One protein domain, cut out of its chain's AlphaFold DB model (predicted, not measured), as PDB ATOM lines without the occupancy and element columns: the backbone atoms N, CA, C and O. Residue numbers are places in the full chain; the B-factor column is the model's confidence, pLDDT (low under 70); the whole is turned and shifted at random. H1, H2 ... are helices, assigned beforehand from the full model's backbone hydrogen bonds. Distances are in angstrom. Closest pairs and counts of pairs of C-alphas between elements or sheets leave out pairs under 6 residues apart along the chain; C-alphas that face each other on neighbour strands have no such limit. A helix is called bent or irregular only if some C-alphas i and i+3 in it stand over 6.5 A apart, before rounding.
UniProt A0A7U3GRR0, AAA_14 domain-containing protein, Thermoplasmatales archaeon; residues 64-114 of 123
ATOM      1  N   ARG A  64     151.873 121.191  86.237       86.19
ATOM      2  CA  ARG A  64     150.860 120.277  86.791       86.19
ATOM      3  C   ARG A  64     151.476 119.066  87.498       86.19
ATOM      4  O   ARG A  64     150.990 118.660  88.546       86.19
ATOM      5  N   GLU A  65     152.512 118.472  86.915       86.12
ATOM      6  CA  GLU A  65     153.211 117.325  87.506       86.12
ATOM      7  C   GLU A  65     153.967 117.757  88.761       86.12
ATOM      8  O   GLU A  65     153.881 117.095  89.788       86.12
ATOM      9  N   TYR A  66     154.632 118.908  88.694       88.25
ATOM     10  CA  TYR A  66     155.302 119.535  89.826       88.25
ATOM     11  C   TYR A  66     154.331 119.814  90.983       88.25
ATOM     12  O   TYR A  66     154.562 119.362  92.103       88.25
ATOM     13  N   PHE A  67     153.209 120.483  90.705       87.69
ATOM     14  CA  PHE A  67     152.186 120.811  91.696       87.69
ATOM     15  C   PHE A  67     151.657 119.544  92.373       87.69
ATOM     16  O   PHE A  67     151.697 119.430  93.589       87.69
ATOM     17  N   ASN A  68     151.273 118.537  91.585       86.00
ATOM     18  CA  ASN A  68     150.760 117.270  92.109       86.00
ATOM     19  C   ASN A  68     151.797 116.434  92.878       86.00
ATOM     20  O   ASN A  68     151.407 115.503  93.582       86.00
ATOM     21  N   THR A  69     153.093 116.708  92.693       87.00
ATOM     22  CA  THR A  69     154.185 116.002  93.377       87.00
ATOM     23  C   THR A  69     154.511 116.643  94.723       87.00
ATOM     24  O   THR A  69     154.784 115.922  95.679       87.00
ATOM     25  N   PHE A  70     154.498 117.977  94.800       86.25
ATOM     26  CA  PHE A  70     155.016 118.722  95.954       86.25
ATOM     27  C   PHE A  70     153.949 119.435  96.793       86.25
ATOM     28  O   PHE A  70     154.245 119.832  97.915       86.25
ATOM     29  N   TYR A  71     152.729 119.596  96.281       85.94
ATOM     30  CA  TYR A  71     151.647 120.324  96.945       85.94
ATOM     31  C   TYR A  71     150.440 119.418  97.181       85.94
ATOM     32  O   TYR A  71     150.257 118.396  96.511       85.94
ATOM     33  N   GLU A  72     149.602 119.794  98.147       83.69
ATOM     34  CA  GLU A  72     148.347 119.095  98.393       83.69
ATOM     35  C   GLU A  72     147.439 119.194  97.163       83.69
ATOM     36  O   GLU A  72     147.292 120.250  96.539       83.69
ATOM     37  N   LYS A  73     146.832 118.065  96.790       79.94
ATOM     38  CA  LYS A  73     145.925 118.033  95.648       79.94
ATOM     39  C   LYS A  73     144.699 118.870  95.970       79.94
ATOM     40  O   LYS A  73     143.951 118.556  96.891       79.94
ATOM     41  N   ILE A  74     144.451 119.872  95.137       82.12
ATOM     42  CA  ILE A  74     143.184 120.591  95.155       82.12
ATOM     43  C   ILE A  74     142.076 119.561  94.865       82.12
ATOM     44  O   ILE A  74     142.172 118.864  93.849       82.12
ATOM     45  N   PRO A  75     141.040 119.435  95.718       75.50
ATOM     46  CA  PRO A  75     139.979 118.432  95.590       75.50
ATOM     47  C   PRO A  75     138.971 118.831  94.501       75.50
ATOM     48  O   PRO A  75     137.765 118.919  94.721       75.50
ATOM     49  N   LEU A  76     139.479 119.135  93.312       70.06
ATOM     50  CA  LEU A  76     138.709 119.481  92.135       70.06
ATOM     51  C   LEU A  76     139.072 118.492  91.034       70.06
ATOM     52  O   LEU A  76     140.229 118.371  90.631       70.06
ATOM     53  N   GLU A  77     138.063 117.788  90.535       68.38
ATOM     54  CA  GLU A  77     138.209 116.992  89.328       68.38
ATOM     55  C   GLU A  77     138.190 117.933  88.126       68.38
ATOM     56  O   GLU A  77     137.158 118.495  87.751       68.38
ATOM     57  N   PHE A  78     139.364 118.148  87.541       66.38
ATOM     58  CA  PHE A  78     139.477 118.836  86.264       66.38
ATOM     59  C   PHE A  78     139.397 117.803  85.151       66.38
ATOM     60  O   PHE A  78     140.385 117.152  84.812       66.38
ATOM     61  N   GLU A  79     138.212 117.661  84.569       63.72
ATOM     62  CA  GLU A  79     138.084 117.068  83.242       63.72
ATOM     63  C   GLU A  79     138.854 117.907  82.213       63.72
ATOM     64  O   GLU A  79     139.110 119.096  82.430       63.72
ATOM     65  N   ASN A  80     139.194 117.295  81.074       68.75
ATOM     66  CA  ASN A  80     139.831 117.987  79.955       68.75
ATOM     67  C   ASN A  80     139.105 119.310  79.662       68.75
ATOM     68  O   ASN A  80     137.917 119.342  79.336       68.75
ATOM     69  N   VAL A  81     139.823 120.420  79.825       76.38
ATOM     70  CA  VAL A  81     139.296 121.754  79.544       76.38
ATOM     71  C   VAL A  81     139.397 121.979  78.043       76.38
ATOM     72  O   VAL A  81     140.497 121.960  77.490       76.38
ATOM     73  N   ASN A  82     138.259 122.192  77.384       80.38
ATOM     74  CA  ASN A  82     138.258 122.674  76.012       80.38
ATOM     75  C   ASN A  82     138.536 124.182  76.020       80.38
ATOM     76  O   ASN A  82     137.660 124.969  76.369       80.38
ATOM     77  N   LEU A  83     139.749 124.569  75.626       80.88
ATOM     78  CA  LEU A  83     140.178 125.968  75.587       80.88
ATOM     79  C   LEU A  83     139.440 126.802  74.526       80.88
ATOM     80  O   LEU A  83     139.470 128.027  74.599       80.88
ATOM     81  N   GLU A  84     138.770 126.163  73.563       87.88
ATOM     82  CA  GLU A  84     137.940 126.850  72.565       87.88
ATOM     83  C   GLU A  84     136.611 127.336  73.166       87.88
ATOM     84  O   GLU A  84     136.061 128.347  72.729       87.88
ATOM     85  N   ASP A  85     136.118 126.669  74.215       89.06
ATOM     86  CA  ASP A  85     134.959 127.122  74.983       89.06
ATOM     87  C   ASP A  85     135.416 128.030  76.131       89.06
ATOM     88  O   ASP A  85     135.611 127.619  77.284       89.06
ATOM     89  N   ILE A  86     135.600 129.305  75.788       89.31
ATOM     90  CA  ILE A  86     136.056 130.355  76.706       89.31
ATOM     91  C   ILE A  86     135.129 130.469  77.921       89.31
ATOM     92  O   ILE A  86     135.604 130.666  79.041       89.31
ATOM     93  N   ARG A  87     133.810 130.333  77.728       88.44
ATOM     94  CA  ARG A  87     132.832 130.511  78.804       88.44
ATOM     95  C   ARG A  87     132.921 129.375  79.817       88.44
ATOM     96  O   ARG A  87     133.067 129.642  81.006       88.44
ATOM     97  N   SER A  88     132.901 128.131  79.347       86.31
ATOM     98  CA  SER A  88     133.068 126.955  80.209       86.31
ATOM     99  C   SER A  88     134.416 126.978  80.933       86.31
ATOM    100  O   SER A  88     134.501 126.695  82.128       86.31
ATOM    101  N   THR A  89     135.477 127.398  80.239       86.56
ATOM    102  CA  THR A  89     136.814 127.551  80.829       86.56
ATOM    103  C   THR A  89     136.829 128.595  81.945       86.56
ATOM    104  O   THR A  89     137.394 128.346  83.011       86.56
ATOM    105  N   TYR A  90     136.184 129.743  81.734       88.06
ATOM    106  CA  TYR A  90     136.061 130.790  82.744       88.06
ATOM    107  C   TYR A  90     135.271 130.316  83.971       88.06
ATOM    108  O   TYR A  90     135.721 130.476  85.101       88.06
ATOM    109  N   GLU A  91     134.126 129.662  83.774       87.31
ATOM    110  CA  GLU A  91     133.319 129.138  84.884       87.31
ATOM    111  C   GLU A  91     134.092 128.089  85.706       87.31
ATOM    112  O   GLU A  91     134.048 128.092  86.939       87.31
ATOM    113  N   LYS A  92     134.880 127.233  85.043       85.25
ATOM    114  CA  LYS A  92     135.768 126.272  85.714       85.25
ATOM    115  C   LYS A  92     136.912 126.960  86.464       85.25
ATOM    116  O   LYS A  92     137.250 126.520  87.563       85.25
ATOM    117  N   SER A  93     137.488 128.036  85.921       86.44
ATOM    118  CA  SER A  93     138.585 128.763  86.574       86.44
ATOM    119  C   SER A  93     138.129 129.524  87.819       86.44
ATOM    120  O   SER A  93     138.890 129.628  88.778       86.44
ATOM    121  N   LEU A  94     136.866 129.959  87.888       89.81
ATOM    122  CA  LEU A  94     136.309 130.553  89.109       89.81
ATOM    123  C   LEU A  94     136.364 129.596  90.308       89.81
ATOM    124  O   LEU A  94     136.578 130.038  91.435       89.81
ATOM    125  N   ARG A  95     136.255 128.280  90.082       88.56
ATOM    126  CA  ARG A  95     136.372 127.265  91.148       88.56
ATOM    127  C   ARG A  95     137.785 127.180  91.730       88.56
ATOM    128  O   ARG A  95     137.947 126.683  92.840       88.56
ATOM    129  N   LEU A  96     138.790 127.670  91.002       88.00
ATOM    130  CA  LEU A  96     140.182 127.744  91.449       88.00
ATOM    131  C   LEU A  96     140.491 129.005  92.257       88.00
ATOM    132  O   LEU A  96     141.509 129.036  92.940       88.00
ATOM    133  N   MET A  97     139.620 130.018  92.223       90.69
ATOM    134  CA  MET A  97     139.841 131.287  92.927       90.69
ATOM    135  C   MET A  97     140.143 131.128  94.422       90.69
ATOM    136  O   MET A  97     141.051 131.808  94.891       90.69
ATOM    137  N   PRO A  98     139.486 130.224  95.179       91.81
ATOM    138  CA  PRO A  98     139.827 130.009  96.586       91.81
ATOM    139  C   PRO A  98     141.273 129.542  96.809       91.81
ATOM    140  O   PRO A  98     141.844 129.817  97.856       91.81
ATOM    141  N   TYR A  99     141.870 128.874  95.819       90.81
ATOM    142  CA  TYR A  99     143.216 128.296  95.874       90.81
ATOM    143  C   TYR A  99     144.256 129.153  95.141       90.81
ATOM    144  O   TYR A  99     145.395 128.728  94.952       90.81
ATOM    145  N   ILE A 100     143.886 130.359  94.684       91.69
ATOM    146  CA  ILE A 100     144.753 131.180  93.829       91.69
ATOM    147  C   ILE A 100     146.075 131.552  94.513       91.69
ATOM    148  O   ILE A 100     147.107 131.620  93.851       91.69
ATOM    149  N   SER A 101     146.066 131.758  95.837       91.56
ATOM    150  CA  SER A 101     147.284 132.073  96.591       91.56
ATOM    151  C   SER A 101     148.260 130.899  96.569       91.56
ATOM    152  O   SER A 101     149.426 131.084  96.226       91.56
ATOM    153  N   ASP A 102     147.775 129.689  96.853       90.19
ATOM    154  CA  ASP A 102     148.602 128.480  96.889       90.19
ATOM    155  C   ASP A 102     149.131 128.137  95.494       90.19
ATOM    156  O   ASP A 102     150.306 127.814  95.326       90.19
ATOM    157  N   LEU A 103     148.288 128.296  94.468       91.62
ATOM    158  CA  LEU A 103     148.687 128.138  93.072       91.62
ATOM    159  C   LEU A 103     149.785 129.123  92.667       91.62
ATOM    160  O   LEU A 103     150.731 128.725  91.989       91.62
ATOM    161  N   ASN A 104     149.685 130.388  93.077       93.56
ATOM    162  CA  ASN A 104     150.694 131.400  92.769       93.56
ATOM    163  C   ASN A 104     152.020 131.123  93.481       93.56
ATOM    164  O   ASN A 104     153.075 131.262  92.863       93.56
ATOM    165  N   ILE A 105     151.979 130.696  94.749       91.75
ATOM    166  CA  ILE A 105     153.174 130.276  95.494       91.75
ATOM    167  C   ILE A 105     153.835 129.098  94.775       91.75
ATOM    168  O   ILE A 105     155.018 129.161  94.446       91.75
ATOM    169  N   ALA A 106     153.057 128.068  94.440       91.44
ATOM    170  CA  ALA A 106     153.572 126.892  93.757       91.44
ATOM    171  C   ALA A 106     154.143 127.217  92.372       91.44
ATOM    172  O   ALA A 106     155.183 126.680  91.989       91.44
ATOM    173  N   LEU A 107     153.484 128.100  91.618       92.50
ATOM    174  CA  LEU A 107     153.953 128.537  90.306       92.50
ATOM    175  C   LEU A 107     155.258 129.326  90.413       92.50
ATOM    176  O   LEU A 107     156.166 129.108  89.611       92.50
ATOM    177  N   LEU A 108     155.383 130.203  91.411       91.94
ATOM    178  CA  LEU A 108     156.620 130.937  91.655       91.94
ATOM    179  C   LEU A 108     157.766 129.981  91.999       91.94
ATOM    180  O   LEU A 108     158.826 130.059  91.377       91.94
ATOM    181  N   SER A 109     157.538 129.037  92.916       89.88
ATOM    182  CA  SER A 109     158.516 128.002  93.265       89.88
ATOM    183  C   SER A 109     158.906 127.154  92.055       89.88
ATOM    184  O   SER A 109     160.088 126.884  91.854       89.88
ATOM    185  N   TYR A 110     157.948 126.792  91.200       90.12
ATOM    186  CA  TYR A 110     158.204 126.067  89.955       90.12
ATOM    187  C   TYR A 110     159.102 126.848  88.987       90.12
ATOM    188  O   TYR A 110     160.053 126.286  88.437       90.12
ATOM    189  N   VAL A 111     158.819 128.141  88.787       89.25
ATOM    190  CA  VAL A 111     159.611 129.019  87.913       89.25
ATOM    191  C   VAL A 111     161.024 129.198  88.467       89.25
ATOM    192  O   VAL A 111     161.985 129.069  87.713       89.25
ATOM    193  N   MET A 112     161.165 129.417  89.779       86.94
ATOM    194  CA  MET A 112     162.471 129.500  90.448       86.94
ATOM    195  C   MET A 112     163.261 128.191  90.334       86.94
ATOM    196  O   MET A 112     164.469 128.210  90.111       86.94
ATOM    197  N   ALA A 113     162.576 127.053  90.432       83.25
ATOM    198  CA  ALA A 113     163.154 125.723  90.294       83.25
ATOM    199  C   ALA A 113     163.515 125.351  88.842       83.25
ATOM    200  O   ALA A 113     164.173 124.330  88.629       83.25
ATOM    201  N   GLY A 114     163.063 126.118  87.843       78.00
ATOM    202  CA  GLY A 114     163.218 125.790  86.423       78.00
ATOM    203  C   GLY A 114     162.505 124.495  86.011       78.00
ATOM    204  O   GLY A 114     162.931 123.832  85.066       78.00
TER     205      GLY A 114
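AT A GLANCE: This is residues 64 to 114 of the 123 residues of the protein "AAA_14 domain-containing protein" of Thermoplasmatales archaeon (UniProt A0A7U3GRR0). H3, the longest helix, makes a corner with H2 at the tight link between them; the long link from H1 runs back along the other side, where H1 crosses near H3, leaving the fold open. Residues 82 to 88 stand free at one end. The printed part has 51 residues with three named helices, H1, H2, H3, and no named strand: all helix. It is elongated, 32 by 20 by 17 A, and only just loose, close to compact, with a radius of gyration of the C-alphas of 12.1 A.

IN THESE COORDINATES: Find C-alpha 97 at (139.841, 131.287, 92.927); from there H3 runs 22.8 A to C-alpha 112 at (162.471, 129.500, 90.448). It is irregular, C-alphas 98 and 101 being 7.7 A apart, with a kink of 28 degrees near residue 104. H2 is residues 86 to 94, 12.4 A. H1, residues 64 to 70, spans 10.2 A.

HOW THE PARTS SIT: Look at Phe 67 and Ala 106, the closest C-alphas of H1 and H3, 6.6 A apart: the helices are close but not clearly touching, about perpendicular at 87 degrees. H2 and H3 meet only through their link. H1 and H2 are apart. In H1 and H2 every O i to N i+4 pair is within hydrogen-bond range; in H3, 10 of 12.

THE WHOLE: The C-alphas farthest apart, Arg 87 and Ala 113, are 32.8 A apart. The printed part has no cut. Residues 71 to 85 form the long link; within it, pLDDT is under 70 at residues 77 to 80.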